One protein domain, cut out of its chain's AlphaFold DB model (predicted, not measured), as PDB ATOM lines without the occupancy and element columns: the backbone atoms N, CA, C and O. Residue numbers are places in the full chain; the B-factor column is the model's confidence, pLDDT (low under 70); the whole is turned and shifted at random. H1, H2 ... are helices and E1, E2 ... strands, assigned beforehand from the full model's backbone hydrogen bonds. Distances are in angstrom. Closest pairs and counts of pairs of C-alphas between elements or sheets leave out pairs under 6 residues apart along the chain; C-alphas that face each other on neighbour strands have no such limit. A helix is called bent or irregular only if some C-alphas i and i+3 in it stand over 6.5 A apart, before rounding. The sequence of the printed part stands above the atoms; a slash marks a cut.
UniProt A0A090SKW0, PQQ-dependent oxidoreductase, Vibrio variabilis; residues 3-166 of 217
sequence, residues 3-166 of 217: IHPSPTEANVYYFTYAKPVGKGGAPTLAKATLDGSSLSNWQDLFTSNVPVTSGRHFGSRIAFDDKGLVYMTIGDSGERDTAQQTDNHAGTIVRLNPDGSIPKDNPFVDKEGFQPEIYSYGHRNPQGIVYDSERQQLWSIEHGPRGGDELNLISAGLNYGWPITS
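What this domain is: This is residues 3 to 166 of the 217 residues of the protein "PQQ-dependent oxidoreductase" of Vibrio variabilis (UniProt A0A090SKW0). Three twisted antiparallel sheets are stacked partly face to face, with the sheet of E5 to E8 in the middle, the sheet of E1 to E4 over one of its faces and the sheet of E9 to E11 over the other. The long strands E2, E3 and E4 are each bent, and the one short helix, H1, only grazes the middle sheet. The printed part has 164 residues with one named helix and eleven named strands, in the order E1 to E6, H1, E7 to E11; it is mostly strand, with under half of the residues in named elements. It is compact, with a radius of gyration of the C-alphas of 15.2 A and spans of 48 by 41 by 34 A.

Where its parts are: E1, residues 3 to 5, begins at C-alpha 3 (83.768, 37.437, 81.708). E2, residues 12 to 21, is 25.8 A long, E3, residues 24 to 35, is 30.7 A, and E4, residues 38 to 47, is 23.3 A. E5, residues 59 to 64, begins at C-alpha 59 (93.264, 35.135, 73.183) and is 16.0 A long; E6 is residues 70 to 74. H1 is residues 80 to 84, E7 residues 92 to 96 and E8 residues 118 to 121. E9, residues 126 to 132, is 17.1 A long, E10, residues 137 to 142, is 16.6 A, and E11, residues 150 to 154, ends at C-alpha 154 (91.376, 20.157, 72.591).

How they stand to each other: E1, E2, E3 and E4 form a meander, each strand the antiparallel neighbour of the one before; N 4 and O 14 are 2.9 A apart, N 15 and O 30 2.8 A, and N 31 and O 43 2.8 A. E2 bends by 52 degrees at residue 16, E3 by 67 degrees at residue 27 and E4 by 64 degrees at residue 41. This sheet and the sheet E5 E6 E7 E8 are face to face, their strands at 35 degrees; the closest C-alphas of E2 and E5 are those of Thr 16 and Ser 60, 5.8 A apart. In the second sheet N 71 and O 63 are 2.8 A apart, N 72 and O 94 3.0 A, and N 93 and O 120 2.9 A. H1 only grazes it with residues 82 to 84; its one O i to N i+4 pair is out of hydrogen-bond range, while 2 of 2 O i to N i+3 pairs are within it. The meander E9 E10 E11 faces the second sheet too, its strands at 22 degrees to those of that sheet; the C-alphas of Gly 59 and Pro 126, the closest of E5 and E9, are 5.2 A apart. N 139 and O 130 are 2.8 A apart, and N 152 and O 140 2.8 A.

The domain as a whole: The two C-alphas farthest apart, of Gly 36 and Ile 164, are 48.6 A apart. The printed part has no cut. The links E4 to E5 and E7 to E8 are long. The mean pLDDT of the printed part is 96.0, and no printed residue is under 70.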
ATOM      1  N   ILE A   3      84.389  37.522  80.390       97.62
ATOM      2  CA  ILE A   3      83.768  37.437  81.708       97.62
ATOM      3  C   ILE A   3      82.921  36.172  81.752       97.62
ATOM      4  O   ILE A   3      82.155  35.901  80.831       97.62
ATOM      5  N   HIS A   4      83.035  35.410  82.833       98.19
ATOM      6  CA  HIS A   4      82.279  34.179  83.006       98.19
ATOM      7  C   HIS A   4      81.752  34.081  84.444       98.19
ATOM      8  O   HIS A   4      82.533  34.267  85.381       98.19
ATOM      9  N   PRO A   5      80.453  33.807  84.669       97.56
ATOM     10  CA  PRO A   5      79.951  33.533  86.013       97.56
ATOM     11  C   PRO A   5      80.597  32.258  86.566       97.56
ATOM     12  O   PRO A   5      80.837  31.308  85.823       97.56
ATOM     13  N   SER A   6      80.886  32.209  87.861       97.44
ATOM     14  CA  SER A   6      81.353  30.973  88.486       97.44
ATOM     15  C   SER A   6      80.288  29.879  88.328       97.44
ATOM     16  O   SER A   6      79.117  30.138  88.615       97.44
ATOM     17  N   PRO A   7      80.655  28.657  87.900       96.31
ATOM     18  CA  PRO A   7      79.697  27.560  87.796       96.31
ATOM     19  C   PRO A   7      79.239  27.038  89.168       96.31
ATOM     20  O   PRO A   7      78.226  26.349  89.251       96.31
ATOM     21  N   THR A   8      79.973  27.349  90.244       94.94
ATOM     22  CA  THR A   8      79.766  26.756  91.578       94.94
ATOM     23  C   THR A   8      79.482  27.770  92.681       94.94
ATOM     24  O   THR A   8      79.021  27.385  93.753       94.94
ATOM     25  N   GLU A   9      79.765  29.055  92.464       95.81
ATOM     26  CA  GLU A   9      79.664  30.094  93.493       95.81
ATOM     27  C   GLU A   9      78.741  31.230  93.027       95.81
ATOM     28  O   GLU A   9      79.011  31.902  92.032       95.81
ATOM     29  N   ALA A  10      77.657  31.483  93.764       96.31
ATOM     30  CA  ALA A  10      76.764  32.599  93.464       96.31
ATOM     31  C   ALA A  10      77.500  33.942  93.591       96.31
ATOM     32  O   ALA A  10      78.309  34.134  94.497       96.31
ATOM     33  N   ASN A  11      77.186  34.884  92.698       96.94
ATOM     34  CA  ASN A  11      77.771  36.230  92.648       96.94
ATOM     35  C   ASN A  11      79.296  36.280  92.454       96.94
ATOM     36  O   ASN A  11      79.882  37.354  92.552       96.94
ATOM     37  N   VAL A  12      79.958  35.164  92.157       98.31
ATOM     38  CA  VAL A  12      81.383  35.148  91.818       98.31
ATOM     39  C   VAL A  12      81.532  35.125  90.304       98.31
ATOM     40  O   VAL A  12      80.841  34.379  89.615       98.31
ATOM     41  N   TYR A  13      82.449  35.935  89.787       98.50
ATOM     42  CA  TYR A  13      82.736  36.041  88.362       98.50
ATOM     43  C   TYR A  13      84.233  35.926  88.113       98.50
ATOM     44  O   TYR A  13      85.049  36.432  88.886       98.50
ATOM     45  N   TYR A  14      84.573  35.286  87.003       98.75
ATOM     46  CA  TYR A  14      85.918  35.217  86.464       98.75
ATOM     47  C   TYR A  14      86.058  36.217  85.327       98.75
ATOM     48  O   TYR A  14      85.143  36.404  84.526       98.75
ATOM     49  N   PHE A  15      87.223  36.838  85.252       98.62
ATOM     50  CA  PHE A  15      87.552  37.875  84.292       98.62
ATOM     51  C   PHE A  15      88.866  37.521  83.627       98.62
ATOM     52  O   PHE A  15      89.806  37.095  84.298       98.62
ATOM     53  N   THR A  16      88.971  37.767  82.325       98.44
ATOM     54  CA  THR A  16      90.280  37.833  81.683       98.44
ATOM     55  C   THR A  16      90.648  39.243  81.275       98.44
ATOM     56  O   THR A  16      89.893  39.952  80.611       98.44
ATOM     57  N   TYR A  17      91.842  39.586  81.736       98.00
ATOM     58  CA  TYR A  17      92.617  40.809  81.694       98.00
ATOM     59  C   TYR A  17      93.757  40.963  80.694       98.00
ATOM     60  O   TYR A  17      94.409  39.965  80.402       98.00
ATOM     61  N   ALA A  18      94.130  42.186  80.322       97.62
ATOM     62  CA  ALA A  18      95.485  42.515  79.901       97.62
ATOM     63  C   ALA A  18      96.122  43.293  81.058       97.62
ATOM     64  O   ALA A  18      95.972  44.512  81.154       97.62
ATOM     65  N   LYS A  19      96.767  42.579  81.983       97.62
ATOM     66  CA  LYS A  19      97.395  43.186  83.159       97.62
ATOM     67  C   LYS A  19      98.622  43.989  82.724       97.62
ATOM     68  O   LYS A  19      99.484  43.410  82.060       97.62
ATOM     69  N   PRO A  20      98.733  45.283  83.064       97.00
ATOM     70  CA  PRO A  20      99.880  46.090  82.656       97.00
ATOM     71  C   PRO A  20     101.203  45.496  83.158       97.00
ATOM     72  O   PRO A  20     101.389  45.318  84.362       97.00
ATOM     73  N   VAL A  21     102.125  45.204  82.237       94.88
ATOM     74  CA  VAL A  21     103.491  44.747  82.538       94.88
ATOM     75  C   VAL A  21     104.458  45.460  81.593       94.88
ATOM     76  O   VAL A  21     104.480  45.216  80.385       94.88
ATOM     77  N   GLY A  22     105.264  46.372  82.142       92.94
ATOM     78  CA  GLY A  22     106.163  47.209  81.349       92.94
ATOM     79  C   GLY A  22     105.400  48.024  80.300       92.94
ATOM     80  O   GLY A  22     104.522  48.810  80.637       92.94
ATOM     81  N   LYS A  23     105.741  47.836  79.019       91.75
ATOM     82  CA  LYS A  23     105.074  48.497  77.879       91.75
ATOM     83  C   LYS A  23     103.927  47.675  77.269       91.75
ATOM     84  O   LYS A  23     103.370  48.095  76.260       91.75
ATOM     85  N   GLY A  24     103.625  46.500  77.819       94.56
ATOM     86  CA  GLY A  24     102.632  45.568  77.284       94.56
ATOM     87  C   GLY A  24     101.570  45.170  78.305       94.56
ATOM     88  O   GLY A  24     101.490  45.725  79.403       94.56
ATOM     89  N   GLY A  25     100.761  44.181  77.930       96.75
ATOM     90  CA  GLY A  25      99.744  43.585  78.795       96.75
ATOM     91  C   GLY A  25      99.876  42.067  78.846       96.75
ATOM     92  O   GLY A  25      99.896  41.421  77.803       96.75
ATOM     93  N   ALA A  26      99.953  41.489  80.041       97.50
ATOM     94  CA  ALA A  26      99.958  40.043  80.230       97.50
ATOM     95  C   ALA A  26      98.514  39.512  80.328       97.50
ATOM     96  O   ALA A  26      97.761  39.979  81.194       97.50
ATOM     97  N   PRO A  27      98.104  38.546  79.481       98.00
ATOM     98  CA  PRO A  27      96.857  37.807  79.664       98.00
ATOM     99  C   PRO A  27      96.755  37.278  81.095       98.00
ATOM    100  O   PRO A  27      97.631  36.546  81.549       98.00
ATOM    101  N   THR A  28      95.724  37.699  81.820       98.69
ATOM    102  CA  THR A  28      95.566  37.405  83.253       98.69
ATOM    103  C   THR A  28      94.160  36.904  83.522       98.69
ATOM    104  O   THR A  28      93.210  37.515  83.039       98.69
ATOM    105  N   LEU A  29      94.029  35.819  84.283       98.81
ATOM    106  CA  LEU A  29      92.763  35.358  84.846       98.81
ATOM    107  C   LEU A  29      92.612  35.955  86.243       98.81
ATOM    108  O   LEU A  29      93.526  35.851  87.062       98.81
ATOM    109  N   ALA A  30      91.458  36.541  86.520       98.75
ATOM    110  CA  ALA A  30      91.092  37.041  87.833       98.75
ATOM    111  C   ALA A  30      89.703  36.557  88.240       98.75
ATOM    112  O   ALA A  30      88.900  36.156  87.396       98.75
ATOM    113  N   LYS A  31      89.426  36.629  89.538       98.50
ATOM    114  CA  LYS A  31      88.131  36.344  90.150       98.50
ATOM    115  C   LYS A  31      87.726  37.512  91.038       98.50
ATOM    116  O   LYS A  31      88.579  38.131  91.668       98.50
ATOM    117  N   ALA A  32      86.436  37.823  91.075       98.56
ATOM    118  CA  ALA A  32      85.875  38.827  91.973       98.56
ATOM    119  C   ALA A  32      84.436  38.467  92.363       98.56
ATOM    120  O   ALA A  32      83.774  37.670  91.691       98.56
ATOM    121  N   THR A  33      83.946  39.080  93.436       98.50
ATOM    122  CA  THR A  33      82.560  38.962  93.897       98.50
ATOM    123  C   THR A  33      81.772  40.199  93.476       98.50
ATOM    124  O   THR A  33      82.203  41.324  93.723       98.50
ATOM    125  N   LEU A  34      80.611  40.004  92.860       97.69
ATOM    126  CA  LEU A  34      79.637  41.053  92.585       97.69
ATOM    127  C   LEU A  34      78.797  41.309  93.844       97.69
ATOM    128  O   LEU A  34      78.028  40.449  94.269       97.69
ATOM    129  N   ASP A  35      78.937  42.496  94.423       94.81
ATOM    130  CA  ASP A  35      78.139  42.974  95.550       94.81
ATOM    131  C   ASP A  35      77.306  44.183  95.104       94.81
ATOM    132  O   ASP A  35      77.818  45.293  94.901       94.81
ATOM    133  N   GLY A  36      76.020  43.931  94.848       92.38
ATOM    134  CA  GLY A  36      75.105  44.891  94.240       92.38
ATOM    135  C   GLY A  36      75.592  45.337  92.859       92.38
ATOM    136  O   GLY A  36      75.548  44.577  91.895       92.38
ATOM    137  N   SER A  37      76.045  46.587  92.766       94.00
ATOM    138  CA  SER A  37      76.601  47.191  91.548       94.00
ATOM    139  C   SER A  37      78.127  47.342  91.576       94.00
ATOM    140  O   SER A  37      78.688  48.042  90.731       94.00
ATOM    141  N   SER A  38      78.805  46.723  92.545       96.69
ATOM    142  CA  SER A  38      80.249  46.855  92.750       96.69
ATOM    143  C   SER A  38      80.964  45.506  92.707       96.69
ATOM    144  O   SER A  38      80.386  44.476  93.044       96.69
ATOM    145  N   LEU A  39      82.229  45.507  92.283       97.56
ATOM    146  CA  LEU A  39      83.101  44.337  92.379       97.56
ATOM    147  C   LEU A  39      83.976  44.465  93.626       97.56
ATOM    148  O   LEU A  39      84.624  45.492  93.833       97.56
ATOM    149  N   SER A  40      84.015  43.408  94.428       97.75
ATOM    150  CA  SER A  40      84.861  43.274  95.616       97.75
ATOM    151  C   SER A  40      85.712  42.004  95.526       97.75
ATOM    152  O   SER A  40      85.516  41.175  94.637       97.75
ATOM    153  N   ASN A  41      86.688  41.854  96.429       96.88
ATOM    154  CA  ASN A  41      87.560  40.673  96.511       96.88
ATOM    155  C   ASN A  41      88.263  40.323  95.188       96.88
ATOM    156  O   ASN A  41      88.346  39.156  94.812       96.88
ATOM    157  N   TRP A  42      88.745  41.339  94.468       98.00
ATOM    158  CA  TRP A  42      89.500  41.120  93.237       98.00
ATOM    159  C   TRP A  42      90.784  40.343  93.527       98.00
ATOM    160  O   TRP A  42      91.623  40.789  94.313       98.00
ATOM    161  N   GLN A  43      90.952  39.213  92.854       98.38
ATOM    162  CA  GLN A  43      92.116  38.353  92.984       98.38
ATOM    163  C   GLN A  43      92.603  37.923  91.605       98.38
ATOM    164  O   GLN A  43      91.857  37.316  90.841       98.38
ATOM    165  N   ASP A  44      93.877  38.171  91.317       98.62
ATOM    166  CA  ASP A  44      94.533  37.576  90.158       98.62
ATOM    167  C   ASP A  44      94.851  36.112  90.477       98.62
ATOM    168  O   ASP A  44      95.553  35.820  91.445       98.62
ATOM    169  N   LEU A  45      94.316  35.201  89.670       98.69
ATOM    170  CA  LEU A  45      94.494  33.756  89.825       98.69
ATOM    171  C   LEU A  45      95.680  33.242  89.011       98.69
ATOM    172  O   LEU A  45      96.383  32.334  89.433       98.69
ATOM    173  N   PHE A  46      95.901  33.828  87.836       98.69
ATOM    174  CA  PHE A  46      96.977  33.451  86.929       98.69
ATOM    175  C   PHE A  46      97.376  34.643  86.064       98.69
ATOM    176  O   PHE A  46      96.519  35.390  85.599       98.69
ATOM    177  N   THR A  47      98.672  34.814  85.813       98.38
ATOM    178  CA  THR A  47      99.208  35.822  84.889       98.38
ATOM    179  C   THR A  47     100.177  35.142  83.927       98.38
ATOM    180  O   THR A  47     101.144  34.520  84.361       98.38
ATOM    181  N   SER A  48      99.945  35.290  82.620       97.69
ATOM    182  CA  SER A  48     100.881  34.842  81.585       97.69
ATOM    183  C   SER A  48     102.279  35.421  81.835       97.69
ATOM    184  O   SER A  48     102.418  36.614  82.103       97.69
ATOM    185  N   ASN A  49     103.322  34.601  81.689       96.44
ATOM    186  CA  ASN A  49     104.706  35.048  81.841       96.44
ATOM    187  C   ASN A  49     105.249  35.729  80.567       96.44
ATOM    188  O   ASN A  49     106.381  36.208  80.567       96.44
ATOM    189  N   VAL A  50     104.432  35.815  79.508       94.56
ATOM    190  CA  VAL A  50     104.725  36.549  78.271       94.56
ATOM    191  C   VAL A  50     103.783  37.750  78.161       94.56
ATOM    192  O   VAL A  50     102.606  37.591  77.819       94.56
ATOM    193  N   PRO A  51     104.271  38.972  78.439       93.81
ATOM    194  CA  PRO A  51     103.528  40.191  78.159       93.81
ATOM    195  C   PRO A  51     103.379  40.413  76.650       93.81
ATOM    196  O   PRO A  51     104.364  40.418  75.910       93.81
ATOM    197  N   VAL A  52     102.160  40.694  76.196       94.31
ATOM    198  CA  VAL A  52     101.888  41.052  74.801       94.31
ATOM    199  C   VAL A  52     102.242  42.525  74.593       94.31
ATOM    200  O   VAL A  52     101.574  43.419  75.120       94.31
ATOM    201  N   THR A  53     103.283  42.798  73.808       92.69
ATOM    202  CA  THR A  53     103.706  44.165  73.434       92.69
ATOM    203  C   THR A  53     103.256  44.566  72.030       92.69
ATOM    204  O   THR A  53     103.167  45.751  71.723       92.69
ATOM    205  N   SER A  54     102.919  43.590  71.185       90.31
ATOM    206  CA  SER A  54     102.483  43.797  69.799       90.31
ATOM    207  C   SER A  54     101.071  44.385  69.668       90.31
ATOM    208  O   SER A  54     100.674  44.800  68.579       90.31
ATOM    209  N   GLY A  55     100.286  44.368  70.751       89.94
ATOM    210  CA  GLY A  55      98.877  44.769  70.754       89.94
ATOM    211  C   GLY A  55      97.930  43.784  70.056       89.94
ATOM    212  O   GLY A  55      96.762  44.115  69.857       89.94
ATOM    213  N   ARG A  56      98.386  42.579  69.689       90.38
ATOM    214  CA  ARG A  56      97.573  41.562  68.998       90.38
ATOM    215  C   ARG A  56      97.728  40.172  69.617       90.38
ATOM    216  O   ARG A  56      98.712  39.884  70.280       90.38
ATOM    217  N   HIS A  57      96.753  39.312  69.324       94.94
ATOM    218  CA  HIS A  57      96.734  37.888  69.684       94.94
ATOM    219  C   HIS A  57      96.851  37.611  71.191       94.94
ATOM    220  O   HIS A  57      97.706  36.858  71.639       94.94
ATOM    221  N   PHE A  58      95.964  38.212  71.984       96.12
ATOM    222  CA  PHE A  58      95.872  37.918  73.417       96.12
ATOM    223  C   PHE A  58      95.186  36.573  73.695       96.12
ATOM    224  O   PHE A  58      95.508  35.905  74.673       96.12
ATOM    225  N   GLY A  59      94.234  36.172  72.847       94.56
ATOM    226  CA  GLY A  59      93.264  35.135  73.183       94.56
ATOM    227  C   GLY A  59      92.335  35.604  74.307       94.56
ATOM    228  O   GLY A  59      91.536  36.530  74.122       94.56
ATOM    229  N   SER A  60      92.493  35.007  75.487       95.19
ATOM    230  CA  SER A  60      91.758  35.321  76.713       95.19
ATOM    231  C   SER A  60      90.260  35.007  76.643       95.19
ATOM    232  O   SER A  60      89.437  35.912  76.805       95.19
ATOM    233  N   ARG A  61      89.913  33.745  76.366       98.25
ATOM    234  CA  ARG A  61      88.573  33.162  76.533       98.25
ATOM    235  C   ARG A  61      88.571  32.149  77.662       98.25
ATOM    236  O   ARG A  61      89.589  31.483  77.846       98.25
ATOM    237  N   ILE A  62      87.454  32.059  78.378       98.69
ATOM    238  CA  ILE A  62      87.280  31.191  79.547       98.69
ATOM    239  C   ILE A  62      86.288  30.071  79.209       98.69
ATOM    240  O   ILE A  62      85.231  30.335  78.644       98.69
ATOM    241  N   ALA A  63      86.602  28.839  79.599       98.62
ATOM    242  CA  ALA A  63      85.629  27.751  79.704       98.62
ATOM    243  C   ALA A  63      85.815  27.011  81.030       98.62
ATOM    244  O   ALA A  63      86.912  26.995  81.586       98.62
ATOM    245  N   PHE A  64      84.747  26.379  81.507       98.69
ATOM    246  CA  PHE A  64      84.771  25.492  82.665       98.69
ATOM    247  C   PHE A  64      84.368  24.087  82.242       98.69
ATOM    248  O   PHE A  64      83.487  23.948  81.395       98.69
ATOM    249  N   ASP A  65      84.988  23.069  82.835       98.12
ATOM    250  CA  ASP A  65      84.444  21.711  82.777       98.12
ATOM    251  C   ASP A  65      83.490  21.425  83.945       98.12
ATOM    252  O   ASP A  65      83.323  22.233  84.863       98.12
ATOM    253  N   ASP A  66      82.878  20.242  83.932       97.25
ATOM    254  CA  ASP A  66      81.914  19.823  84.958       97.25
ATOM    255  C   ASP A  66      82.543  19.610  86.346       97.25
ATOM    256  O   ASP A  66      81.828  19.452  87.336       97.25
ATOM    257  N   LYS A  67      83.879  19.602  86.443       96.12
ATOM    258  CA  LYS A  67      84.613  19.554  87.717       96.12
ATOM    259  C   LYS A  67      84.965  20.954  88.225       96.12
ATOM    260  O   LYS A  67      85.546  21.077  89.302       96.12
ATOM    261  N   GLY A  68      84.623  21.996  87.468       96.88
ATOM    262  CA  GLY A  68      84.956  23.381  87.772       96.88
ATOM    263  C   GLY A  68      86.390  23.768  87.412       96.88
ATOM    264  O   GLY A  68      86.810  24.863  87.781       96.88
ATOM    265  N   LEU A  69      87.153  22.929  86.698       98.44
ATOM    266  CA  LEU A  69      88.470  23.347  86.210       98.44
ATOM    267  C   LEU A  69      88.299  24.455  85.175       98.44
ATOM    268  O   LEU A  69      87.402  24.404  84.332       98.44
ATOM    269  N   VAL A  70      89.183  25.445  85.236       98.69
ATOM    270  CA  VAL A  70      89.139  26.632  84.386       98.69
ATOM    271  C   VAL A  70      90.132  26.470  83.251       98.69
ATOM    272  O   VAL A  70      91.322  26.264  83.490       98.69
ATOM    273  N   TYR A  71      89.658  26.615  82.021       98.81
ATOM    274  CA  TYR A  71      90.485  26.669  80.824       98.81
ATOM    275  C   TYR A  71      90.563  28.111  80.342       98.81
ATOM    276  O   TYR A  71      89.536  28.776  80.198       98.81
ATOM    277  N   MET A  72      91.775  28.587  80.065       98.75
ATOM    278  CA  MET A  72      91.995  29.914  79.499       98.75
ATOM    279  C   MET A  72      92.858  29.821  78.246       98.75
ATOM    280  O   MET A  72      93.948  29.255  78.263       98.75
ATOM    281  N   THR A  73      92.389  30.411  77.150       98.62
ATOM    282  CA  THR A  73      93.183  30.504  75.917       98.62
ATOM    283  C   THR A  73      94.189  31.650  75.981       98.62
ATOM    284  O   THR A  73      93.828  32.747  76.416       98.62
ATOM    285  N   ILE A  74      95.383  31.469  75.423       98.38
ATOM    286  CA  ILE A  74      96.423  32.495  75.313       98.38
ATOM    287  C   ILE A  74      96.980  32.471  73.885       98.38
ATOM    288  O   ILE A  74      97.417  31.435  73.390       98.38
ATOM    289  N   GLY A  75      96.938  33.607  73.189       97.50
ATOM    290  CA  GLY A  75      97.487  33.701  71.832       97.50
ATOM    291  C   GLY A  75      99.017  33.794  71.809       97.50
ATOM    292  O   GLY A  75      99.665  33.991  72.837       97.50
ATOM    293  N   ASP A  76      99.612  33.671  70.624       96.25
ATOM    294  CA  ASP A  76     101.068  33.706  70.395       96.25
ATOM    295  C   ASP A  76     101.698  35.101  70.570       96.25
ATOM    296  O   ASP A  76     102.851  35.324  70.211       96.25
ATOM    297  N   SER A  77     100.937  36.086  71.065       93.94
ATOM    298  CA  SER A  77     101.364  37.485  71.202       93.94
ATOM    299  C   SER A  77     101.799  38.148  69.887       93.94
ATOM    300  O   SER A  77     102.402  39.222  69.899       93.94
ATOM    301  N   GLY A  78     101.513  37.543  68.731       91.25
ATOM    302  CA  GLY A  78     102.027  37.974  67.435       91.25
ATOM    303  C   GLY A  78     103.487  37.599  67.162       91.25
ATOM    304  O   GLY A  78     103.985  38.009  66.108       91.25
ATOM    305  N   GLU A  79     104.118  36.841  68.064       92.38
ATOM    306  CA  GLU A  79     105.502  36.360  68.022       92.38
ATOM    307  C   GLU A  79     105.501  34.840  67.851       92.38
ATOM    308  O   GLU A  79     105.484  34.062  68.798       92.38
ATOM    309  N   ARG A  80     105.481  34.403  66.598       92.50
ATOM    310  CA  ARG A  80     105.052  33.051  66.215       92.50
ATOM    311  C   ARG A  80     105.816  31.918  66.888       92.50
ATOM    312  O   ARG A  80     105.209  30.942  67.311       92.50
ATOM    313  N   ASP A  81     107.136  32.053  66.974       93.00
ATOM    314  CA  ASP A  81     108.013  30.998  67.492       93.00
ATOM    315  C   ASP A  81     107.786  30.745  68.990       93.00
ATOM    316  O   ASP A  81     108.120  29.673  69.490       93.00
ATOM    317  N   THR A  82     107.172  31.700  69.699       93.00
ATOM    318  CA  THR A  82     106.841  31.546  71.119       93.00
ATOM    319  C   THR A  82     105.797  30.459  71.357       93.00
ATOM    320  O   THR A  82     105.870  29.804  72.386       93.00
ATOM    321  N   ALA A  83     104.923  30.161  70.385       96.06
ATOM    322  CA  ALA A  83     103.886  29.129  70.513       96.06
ATOM    323  C   ALA A  83     104.429  27.691  70.631       96.06
ATOM    324  O   ALA A  83     103.685  26.769  70.971       96.06
ATOM    325  N   GLN A  84     105.712  27.477  70.315       96.94
ATOM    326  CA  GLN A  84     106.397  26.185  70.450       96.94
ATOM    327  C   GLN A  84     107.350  26.143  71.650       96.94
ATOM    328  O   GLN A  84     107.930  25.094  71.929       96.94
ATOM    329  N   GLN A  85     107.533  27.268  72.341       96.06
ATOM    330  CA  GLN A  85     108.348  27.345  73.543       96.06
ATOM    331  C   GLN A  85     107.507  26.896  74.733       96.06
ATOM    332  O   GLN A  85     106.371  27.316  74.914       96.06
ATOM    333  N   THR A  86     108.060  25.986  75.518       95.31
ATOM    334  CA  THR A  86     107.305  25.250  76.535       95.31
ATOM    335  C   THR A  86     107.463  25.863  77.918       95.31
ATOM    336  O   THR A  86     106.652  25.617  78.803       95.31
ATOM    337  N   ASP A  87     108.478  26.704  78.089       96.81
ATOM    338  CA  ASP A  87     108.766  27.499  79.277       96.81
ATOM    339  C   ASP A  87     107.971  28.818  79.315       96.81
ATOM    340  O   ASP A  87     108.176  29.651  80.205       96.81
ATOM    341  N   ASN A  88     107.025  29.013  78.393       97.12
ATOM    342  CA  ASN A  88     106.209  30.212  78.316       97.12
ATOM    343  C   ASN A  88     104.730  29.912  78.018       97.12
ATOM    344  O   ASN A  88     104.364  28.807  77.631       97.12
ATOM    345  N   HIS A  89     103.869  30.907  78.238       98.25
ATOM    346  CA  HIS A  89     102.418  30.765  78.093       98.25
ATOM    347  C   HIS A  89     101.857  31.214  76.730       98.25
ATOM    348  O   HIS A  89     100.651  31.111  76.506       98.25
ATOM    349  N   ALA A  90     102.675  31.726  75.811       97.88
ATOM    350  CA  ALA A  90     102.201  32.203  74.516       97.88
ATOM    351  C   ALA A  90     101.760  31.038  73.615       97.88
ATOM    352  O   ALA A  90     102.433  30.019  73.513       97.88
ATOM    353  N   GLY A  91     100.621  31.189  72.937       98.06
ATOM    354  CA  GLY A  91     100.095  30.160  72.033       98.06
ATOM    355  C   GLY A  91      99.662  28.876  72.749       98.06
ATOM    356  O   GLY A  91      99.807  27.779  72.204       98.06
ATOM    357  N   THR A  92      99.144  29.004  73.971       98.69
ATOM    358  CA  THR A  92      98.729  27.878  74.814       98.69
ATOM    359  C   THR A  92      97.248  27.943  75.173       98.69
ATOM    360  O   THR A  92      96.593  28.984  75.083       98.69
ATOM    361  N   ILE A  93      96.707  26.811  75.603       98.81
ATOM    362  CA  ILE A  93      95.541  26.777  76.483       98.81
ATOM    363  C   ILE A  93      96.061  26.305  77.834       98.81
ATOM    364  O   ILE A  93      96.719  25.265  77.909       98.81
ATOM    365  N   VAL A  94      95.781  27.065  78.888       98.81
ATOM    366  CA  VAL A  94      96.125  26.696  80.266       98.81
ATOM    367  C   VAL A  94      94.918  26.092  80.976       98.81
ATOM    368  O   VAL A  94      93.780  26.438  80.644       98.81
ATOM    369  N   ARG A  95      95.162  25.206  81.948       98.88
ATOM    370  CA  ARG A  95      94.134  24.612  82.818       98.88
ATOM    371  C   ARG A  95      94.503  24.805  84.285       98.88
ATOM    372  O   ARG A  95      95.602  24.436  84.700       98.88
ATOM    373  N   LEU A  96      93.568  25.355  85.052       98.88
ATOM    374  CA  LEU A  96      93.739  25.763  86.446       98.88
ATOM    375  C   LEU A  96      92.593  25.223  87.310       98.88
ATOM    376  O   LEU A  96      91.489  24.986  86.818       98.88
ATOM    377  N   ASN A  97      92.833  25.075  88.609       98.69
ATOM    378  CA  ASN A  97      91.759  24.930  89.588       98.69
ATOM    379  C   ASN A  97      90.990  26.265  89.740       98.69
ATOM    380  O   ASN A  97      91.531  27.324  89.404       98.69
ATOM    381  N   PRO A  98      89.760  26.258  90.297       97.88
ATOM    382  CA  PRO A  98      88.983  27.478  90.568       97.88
ATOM    383  C   PRO A  98      89.714  28.558  91.386       97.88
ATOM    384  O   PRO A  98      89.392  29.742  91.306       97.88
ATOM    385  N   ASP A  99      90.682  28.159  92.209       97.38
ATOM    386  CA  ASP A  99      91.492  29.046  93.049       97.38
ATOM    387  C   ASP A  99      92.795  29.516  92.375       97.38
ATOM    388  O   ASP A  99      93.585  30.225  92.997       97.38
ATOM    389  N   GLY A 100      93.026  29.138  91.113       98.19
ATOM    390  CA  GLY A 100      94.242  29.448  90.361       98.19
ATOM    391  C   GLY A 100      95.401  28.479  90.593       98.19
ATOM    392  O   GLY A 100      96.425  28.595  89.922       98.19
ATOM    393  N   SER A 101      95.270  27.506  91.498       98.62
ATOM    394  CA  SER A 101      96.308  26.490  91.689       98.62
ATOM    395  C   SER A 101      96.370  25.512  90.508       98.62
ATOM    396  O   SER A 101      95.408  25.335  89.760       98.62
ATOM    397  N   ILE A 102      97.517  24.856  90.331       98.56
ATOM    398  CA  ILE A 102      97.737  23.908  89.234       98.56
ATOM    399  C   ILE A 102      97.067  22.560  89.564       98.56
ATOM    400  O   ILE A 102      97.356  21.976  90.615       98.56
ATOM    401  N   PRO A 103      96.210  22.011  88.680       98.50
ATOM    402  CA  PRO A 103      95.697  20.654  88.821       98.50
ATOM    403  C   PRO A 103      96.834  19.626  88.785       98.50
ATOM    404  O   PRO A 103      97.684  19.649  87.897       98.50
ATOM    405  N   LYS A 104      96.837  18.683  89.734       97.94
ATOM    406  CA  LYS A 104      97.897  17.660  89.864       97.94
ATOM    407  C   LYS A 104      97.986  16.704  88.673       97.94
ATOM    408  O   LYS A 104      98.977  16.007  88.525       97.94
ATOM    409  N   ASP A 105      96.935  16.631  87.867       97.69
ATOM    410  CA  ASP A 105      96.844  15.814  86.660       97.69
ATOM    411  C   ASP A 105      97.112  16.631  85.381       97.69
ATOM    412  O   ASP A 105      96.825  16.153  84.284       97.69
ATOM    413  N   ASN A 106      97.622  17.869  85.485       98.38
ATOM    414  CA  ASN A 106      98.055  18.619  84.305       98.38
ATOM    415  C   ASN A 106      99.162  17.857  83.554       98.38
ATOM    416  O   ASN A 106     100.055  17.283  84.178       98.38
ATOM    417  N   PRO A 107      99.151  17.882  82.208       98.31
ATOM    418  CA  PRO A 107      99.987  17.003  81.384       98.31
ATOM    419  C   PRO A 107     101.495  17.251  81.527       98.31
ATOM    420  O   PRO A 107     102.294  16.416  81.100       98.31
ATOM    421  N   PHE A 108     101.889  18.391  82.097       98.12
ATOM    422  CA  PHE A 108     103.282  18.816  82.197       98.12
ATOM    423  C   PHE A 108     103.727  19.193  83.615       98.12
ATOM    424  O   PHE A 108     104.811  19.742  83.766       98.12
ATOM    425  N   VAL A 109     102.935  18.882  84.649       97.06
ATOM    426  CA  VAL A 109     103.231  19.287  86.037       97.06
ATOM    427  C   VAL A 109     104.601  18.805  86.538       97.06
ATOM    428  O   VAL A 109     105.302  19.552  87.210       97.06
ATOM    429  N   ASP A 110     105.020  17.604  86.132       96.00
ATOM    430  CA  ASP A 110     106.306  16.998  86.509       96.00
ATOM    431  C   ASP A 110     107.340  17.040  85.369       96.00
ATOM    432  O   ASP A 110     108.327  16.297  85.372       96.00
ATOM    433  N   LYS A 111     107.109  17.871  84.345       97.31
ATOM    434  CA  LYS A 111     107.977  17.943  83.169       97.31
ATOM    435  C   LYS A 111     108.871  19.174  83.229       97.31
ATOM    436  O   LYS A 111     108.432  20.296  83.004       97.31
ATOM    437  N   GLU A 112     110.158  18.943  83.459       96.62
ATOM    438  CA  GLU A 112     111.161  20.006  83.453       96.62
ATOM    439  C   GLU A 112     111.163  20.779  82.119       96.62
ATOM    440  O   GLU A 112     111.044  20.199  81.034       96.62
ATOM    441  N   GLY A 113     111.274  22.108  82.205       95.81
ATOM    442  CA  GLY A 113     111.250  23.006  81.045       95.81
ATOM    443  C   GLY A 113     109.859  23.260  80.453       95.81
ATOM    444  O   GLY A 113     109.760  23.891  79.400       95.81
ATOM    445  N   PHE A 114     108.792  22.777  81.096       97.81
ATOM    446  CA  PHE A 114     107.416  23.133  80.762       97.81
ATOM    447  C   PHE A 114     106.788  23.973  81.869       97.81
ATOM    448  O   PHE A 114     106.997  23.699  83.050       97.81
ATOM    449  N   GLN A 115     105.977  24.959  81.488       98.38
ATOM    450  CA  GLN A 115     105.095  25.600  82.452       98.38
ATOM    451  C   GLN A 115     103.977  24.629  82.856       98.38
ATOM    452  O   GLN A 115     103.312  24.055  81.981       98.38
ATOM    453  N   PRO A 116     103.770  24.409  84.162       98.44
ATOM    454  CA  PRO A 116     102.870  23.375  84.665       98.44
ATOM    455  C   PRO A 116     101.381  23.694  84.435       98.44
ATOM    456  O   PRO A 116     100.541  22.790  84.472       98.44
ATOM    457  N   GLU A 117     101.030  24.950  84.161       98.69
ATOM    458  CA  GLU A 117      99.676  25.400  83.819       98.69
ATOM    459  C   GLU A 117      99.246  24.973  82.408       98.69
ATOM    460  O   GLU A 117      98.046  24.928  82.119       98.69
ATOM    461  N   ILE A 118     100.197  24.670  81.514       98.81
ATOM    462  CA  ILE A 118      99.913  24.362  80.109       98.81
ATOM    463  C   ILE A 118      99.092  23.070  80.011       98.81
ATOM    464  O   ILE A 118      99.504  22.000  80.460       98.81
ATOM    465  N   TYR A 119      97.943  23.166  79.343       98.81
ATOM    466  CA  TYR A 119      97.103  22.030  78.975       98.81
ATOM    467  C   TYR A 119      97.340  21.601  77.525       98.81
ATOM    468  O   TYR A 119      97.489  20.413  77.251       98.81
ATOM    469  N   SER A 120      97.443  22.559  76.603       98.69
ATOM    470  CA  SER A 120      97.871  22.344  75.216       98.69
ATOM    471  C   SER A 120      98.658  23.540  74.687       98.69
ATOM    472  O   SER A 120      98.586  24.636  75.245       98.69
ATOM    473  N   TYR A 121      99.420  23.340  73.613       98.56
ATOM    474  CA  TYR A 121     100.302  24.369  73.049       98.56
ATOM    475  C   TYR A 121     100.346  24.316  71.520       98.56
ATOM    476  O   TYR A 121      99.754  23.428  70.909       98.56
ATOM    477  N   GLY A 122     101.046  25.259  70.886       97.81
ATOM    478  CA  GLY A 122     101.106  25.356  69.428       97.81
ATOM    479  C   GLY A 122      99.835  25.930  68.810       97.81
ATOM    480  O   GLY A 122      99.454  25.511  67.718       97.81
ATOM    481  N   HIS A 123      99.184  26.857  69.510       97.81
ATOM    482  CA  HIS A 123      98.058  27.647  69.015       97.81
ATOM    483  C   HIS A 123      98.530  29.018  68.525       97.81
ATOM    484  O   HIS A 123      99.495  29.583  69.044       97.81
ATOM    485  N   ARG A 124      97.828  29.594  67.551       96.38
ATOM    486  CA  ARG A 124      98.112  30.934  67.026       96.38
ATOM    487  C   ARG A 124      97.358  32.010  67.787       96.38
ATOM    488  O   ARG A 124      97.947  32.835  68.477       96.38
ATOM    489  N   ASN A 125      96.045  32.053  67.606       95.75
ATOM    490  CA  ASN A 125      95.204  33.092  68.191       95.75
ATOM    491  C   ASN A 125      93.787  32.557  68.436       95.75
ATOM    492  O   ASN A 125      92.872  32.891  67.670       95.75
ATOM    493  N   PRO A 126      93.599  31.728  69.477       96.88
ATOM    494  CA  PRO A 126      92.283  31.218  69.833       96.88
ATOM    495  C   PRO A 126      91.300  32.355  70.124       96.88
ATOM    496  O   PRO A 126      91.619  33.299  70.847       96.88
ATOM    497  N   GLN A 127      90.109  32.288  69.530       94.44
ATOM    498  CA  GLN A 127      89.056  33.307  69.652       94.44
ATOM    499  C   GLN A 127      87.822  32.816  70.400       94.44
ATOM    500  O   GLN A 127      87.057  33.641  70.905       94.44
ATOM    501  N   GLY A 128      87.639  31.501  70.487       96.25
ATOM    502  CA  GLY A 128      86.547  30.865  71.208       96.25
ATOM    503  C   GLY A 128      87.021  29.575  71.859       96.25
ATOM    504  O   GLY A 128      87.918  28.903  71.344       96.25
ATOM    505  N   ILE A 129      86.417  29.247  72.992       98.44
ATOM    506  CA  ILE A 129      86.592  27.981  73.692       98.44
ATOM    507  C   ILE A 129      85.259  27.614  74.340       98.44
ATOM    508  O   ILE A 129      84.549  28.495  74.823       98.44
ATOM    509  N   VAL A 130      84.892  26.340  74.299       98.12
ATOM    510  CA  VAL A 130      83.666  25.835  74.917       98.12
ATOM    511  C   VAL A 130      83.887  24.406  75.383       98.12
ATOM    512  O   VAL A 130      84.566  23.627  74.713       98.12
ATOM    513  N   TYR A 131      83.315  24.069  76.532       98.44
ATOM    514  CA  TYR A 131      83.241  22.700  77.013       98.44
ATOM    515  C   TYR A 131      81.857  22.128  76.694       98.44
ATOM    516  O   TYR A 131      80.839  22.712  77.060       98.44
ATOM    517  N   ASP A 132      81.820  21.010  75.977       98.00
ATOM    518  CA  ASP A 132      80.620  20.208  75.756       98.00
ATOM    519  C   ASP A 132      80.491  19.192  76.899       98.00
ATOM    520  O   ASP A 132      81.167  18.159  76.892       98.00
ATOM    521  N   SER A 133      79.617  19.480  77.868       96.44
ATOM    522  CA  SER A 133      79.331  18.593  79.004       96.44
ATOM    523  C   SER A 133      78.661  17.276  78.596       96.44
ATOM    524  O   SER A 133      78.828  16.271  79.281       96.44
ATOM    525  N   GLU A 134      77.945  17.202  77.469       97.50
ATOM    526  CA  GLU A 134      77.354  15.925  77.036       97.50
ATOM    527  C   GLU A 134      78.438  14.944  76.582       97.50
ATOM    528  O   GLU A 134      78.355  13.743  76.844       97.50
ATOM    529  N   ARG A 135      79.466  15.460  75.897       97.00
ATOM    530  CA  ARG A 135      80.552  14.645  75.325       97.00
ATOM    531  C   ARG A 135      81.832  14.651  76.147       97.00
ATOM    532  O   ARG A 135      82.731  13.877  75.826       97.00
ATOM    533  N   GLN A 136      81.920  15.487  77.180       97.00
ATOM    534  CA  GLN A 136      83.141  15.741  77.948       97.00
ATOM    535  C   GLN A 136      84.292  16.213  77.043       97.00
ATOM    536  O   GLN A 136      85.407  15.691  77.092       97.00
ATOM    537  N   GLN A 137      83.999  17.158  76.144       97.88
ATOM    538  CA  GLN A 137      84.932  17.595  75.101       97.88
ATOM    539  C   GLN A 137      85.162  19.100  75.139       97.88
ATOM    540  O   GLN A 137      84.221  19.885  75.099       97.88
ATOM    541  N   LEU A 138      86.430  19.503  75.137       98.44
ATOM    542  CA  LEU A 138      86.819  20.902  75.030       98.44
ATOM    543  C   LEU A 138      87.071  21.247  73.563       98.44
ATOM    544  O   LEU A 138      87.913  20.633  72.916       98.44
ATOM    545  N   TRP A 139      86.372  22.240  73.035       98.50
ATOM    546  CA  TRP A 139      86.532  22.709  71.663       98.50
ATOM    547  C   TRP A 139      87.075  24.129  71.655       98.50
ATOM    548  O   TRP A 139      86.668  24.956  72.469       98.50
ATOM    549  N   SER A 140      87.964  24.438  70.715       98.19
ATOM    550  CA  SER A 140      88.444  25.801  70.492       98.19
ATOM    551  C   SER A 140      88.471  26.141  69.010       98.19
ATOM    552  O   SER A 140      88.730  25.282  68.169       98.19
ATOM    553  N   ILE A 141      88.203  27.408  68.703       97.00
ATOM    554  CA  ILE A 141      88.406  27.978  67.371       97.00
ATOM    555  C   ILE A 141      89.534  28.997  67.408       97.00
ATOM    556  O   ILE A 141      89.652  29.766  68.369       97.00
ATOM    557  N   GLU A 142      90.328  29.055  66.348       93.81
ATOM    558  CA  GLU A 142      91.434  30.003  66.247       93.81
ATOM    559  C   GLU A 142      91.584  30.602  64.853       93.81
ATOM    560  O   GLU A 142      91.316  29.956  63.840       93.81
ATOM    561  N   HIS A 143      92.028  31.861  64.812       93.25
ATOM    562  CA  HIS A 143      92.346  32.524  63.553       93.25
ATOM    563  C   HIS A 143      93.692  32.035  63.021       93.25
ATOM    564  O   HIS A 143      94.729  32.232  63.672       93.25
ATOM    565  N   GLY A 144      93.685  31.515  61.796       86.31
ATOM    566  CA  GLY A 144      94.888  31.195  61.038       86.31
ATOM    567  C   GLY A 144      95.619  32.448  60.538       86.31
ATOM    568  O   GLY A 144      95.232  33.581  60.848       86.31
ATOM    569  N   PRO A 145      96.724  32.287  59.792       81.69
ATOM    570  CA  PRO A 145      97.349  33.376  59.049       81.69
ATOM    571  C   PRO A 145      96.437  33.806  57.873       81.69
ATOM    572  O   PRO A 145      95.282  34.169  58.077       81.69
ATOM    573  N   ARG A 146      96.906  33.853  56.620       77.81
ATOM    574  CA  ARG A 146      96.032  34.199  55.488       77.81
ATOM    575  C   ARG A 146      95.144  32.996  55.150       77.81
ATOM    576  O   ARG A 146      95.510  32.165  54.312       77.81
ATOM    577  N   GLY A 147      93.975  32.947  55.784       78.25
ATOM    578  CA  GLY A 147      93.127  31.756  55.835       78.25
ATOM    579  C   GLY A 147      93.694  30.713  56.802       78.25
ATOM    580  O   GLY A 147      94.704  30.959  57.462       78.25
ATOM    581  N   GLY A 148      93.073  29.534  56.844       85.50
ATOM    582  CA  GLY A 148      93.492  28.452  57.739       85.50
ATOM    583  C   GLY A 148      92.993  28.608  59.169       85.50
ATOM    584  O   GLY A 148      93.702  28.209  60.082       85.50
ATOM    585  N   ASP A 149      91.821  29.219  59.352       91.94
ATOM    586  CA  ASP A 149      91.109  29.168  60.626       91.94
ATOM    587  C   ASP A 149      90.791  27.710  60.967       91.94
ATOM    588  O   ASP A 149      90.469  26.904  60.084       91.94
ATOM    589  N   GLU A 150      90.902  27.371  62.244       90.12
ATOM    590  CA  GLU A 150      90.783  25.994  62.713       90.12
ATOM    591  C   GLU A 150      89.649  25.856  63.731       90.12
ATOM    592  O   GLU A 150      89.421  26.753  64.545       90.12
ATOM    593  N   LEU A 151      88.970  24.707  63.693       94.12
ATOM    594  CA  LEU A 151      88.197  24.164  64.805       94.12
ATOM    595  C   LEU A 151      88.947  22.940  65.337       94.12
ATOM    596  O   LEU A 151      89.160  21.959  64.618       94.12
ATOM    597  N   ASN A 152      89.323  23.011  66.607       94.56
ATOM    598  CA  ASN A 152      90.188  22.053  67.270       94.56
ATOM    599  C   ASN A 152      89.450  21.389  68.442       94.56
ATOM    600  O   ASN A 152      88.926  22.077  69.320       94.56
ATOM    601  N   LEU A 153      89.437  20.051  68.467       96.94
ATOM    602  CA  LEU A 153      89.090  19.269  69.657       96.94
ATOM    603  C   LEU A 153      90.318  19.222  70.572       96.94
ATOM    604  O   LEU A 153      91.312  18.569  70.254       96.94
ATOM    605  N   ILE A 154      90.253  19.930  71.692       98.12
ATOM    606  CA  ILE A 154      91.376  20.157  72.591       98.12
ATOM    607  C   ILE A 154      91.567  18.975  73.541       98.12
ATOM    608  O   ILE A 154      90.747  18.705  74.414       98.12
ATOM    609  N   SER A 155      92.701  18.298  73.396       96.75
ATOM    610  CA  SER A 155      93.163  17.216  74.269       96.75
ATOM    611  C   SER A 155      94.441  17.585  75.024       96.75
ATOM    612  O   SER A 155      95.311  18.279  74.487       96.75
ATOM    613  N   ALA A 156      94.560  17.065  76.249       98.06
ATOM    614  CA  ALA A 156      95.687  17.293  77.148       98.06
ATOM    615  C   ALA A 156      97.035  16.907  76.518       98.06
ATOM    616  O   ALA A 156      97.187  15.840  75.920       98.06
ATOM    617  N   GLY A 157      98.031  17.771  76.687       97.56
ATOM    618  CA  GLY A 157      99.423  17.549  76.306       97.56
ATOM    619  C   GLY A 157      99.717  17.659  74.808       97.56
ATOM    620  O   GLY A 157     100.870  17.498  74.404       97.56
ATOM    621  N   LEU A 158      98.710  17.923  73.970       97.62
ATOM    622  CA  LEU A 158      98.898  17.957  72.522       97.62
ATOM    623  C   LEU A 158      99.462  19.290  72.018       97.62
ATOM    624  O   LEU A 158      99.180  20.365  72.551       97.62
ATOM    625  N   ASN A 159     100.232  19.177  70.934       97.69
ATOM    626  CA  ASN A 159     100.755  20.284  70.143       97.69
ATOM    627  C   ASN A 159      99.873  20.505  68.908       97.69
ATOM    628  O   ASN A 159      99.775  19.622  68.048       97.69
ATOM    629  N   TYR A 160      99.281  21.688  68.784       95.50
ATOM    630  CA  TYR A 160      98.431  22.078  67.658       95.50
ATOM    631  C   TYR A 160      99.229  22.666  66.488       95.50
ATOM    632  O   TYR A 160      98.676  22.933  65.421       95.50
ATOM    633  N   GLY A 161     100.554  22.689  66.607       93.62
ATOM    634  CA  GLY A 161     101.484  22.727  65.491       93.62
ATOM    635  C   GLY A 161     101.829  24.120  64.977       93.62
ATOM    636  O   GLY A 161     102.820  24.232  64.260       93.62
ATOM    637  N   TRP A 162     101.111  25.183  65.344       94.69
ATOM    638  CA  TRP A 162     101.503  26.542  64.964       94.69
ATOM    639  C   TRP A 162     102.867  26.920  65.576       94.69
ATOM    640  O   TRP A 162     103.065  26.687  66.769       94.69
ATOM    641  N   PRO A 163     103.813  27.513  64.817       91.75
ATOM    642  CA  PRO A 163     103.741  27.868  63.394       91.75
ATOM    643  C   PRO A 163     104.340  26.815  62.445       91.75
ATOM    644  O   PRO A 163     104.363  27.035  61.235       91.75
ATOM    645  N   ILE A 164     104.837  25.688  62.964       88.19
ATOM    646  CA  ILE A 164     105.479  24.610  62.188       88.19
ATOM    647  C   ILE A 164     104.520  24.038  61.132       88.19
ATOM    648  O   ILE A 164     104.927  23.756  60.003       88.19
ATOM    649  N   THR A 165     103.246  23.884  61.486       80.06
ATOM    650  CA  THR A 165     102.172  23.474  60.582       80.06
ATOM    651  C   THR A 165     101.016  24.460  60.655       80.06
ATOM    652  O   THR A 165     100.566  24.810  61.742       80.06
ATOM    653  N   SER A 166     100.503  24.867  59.496       74.81
ATOM    654  CA  SER A 166      99.269  25.642  59.376       74.81
ATOM    655  C   SER A 166      98.547  25.262  58.089       74.81
ATOM    656  O   SER A 166      99.187  25.004  57.066       74.81
TER     657      SER A 166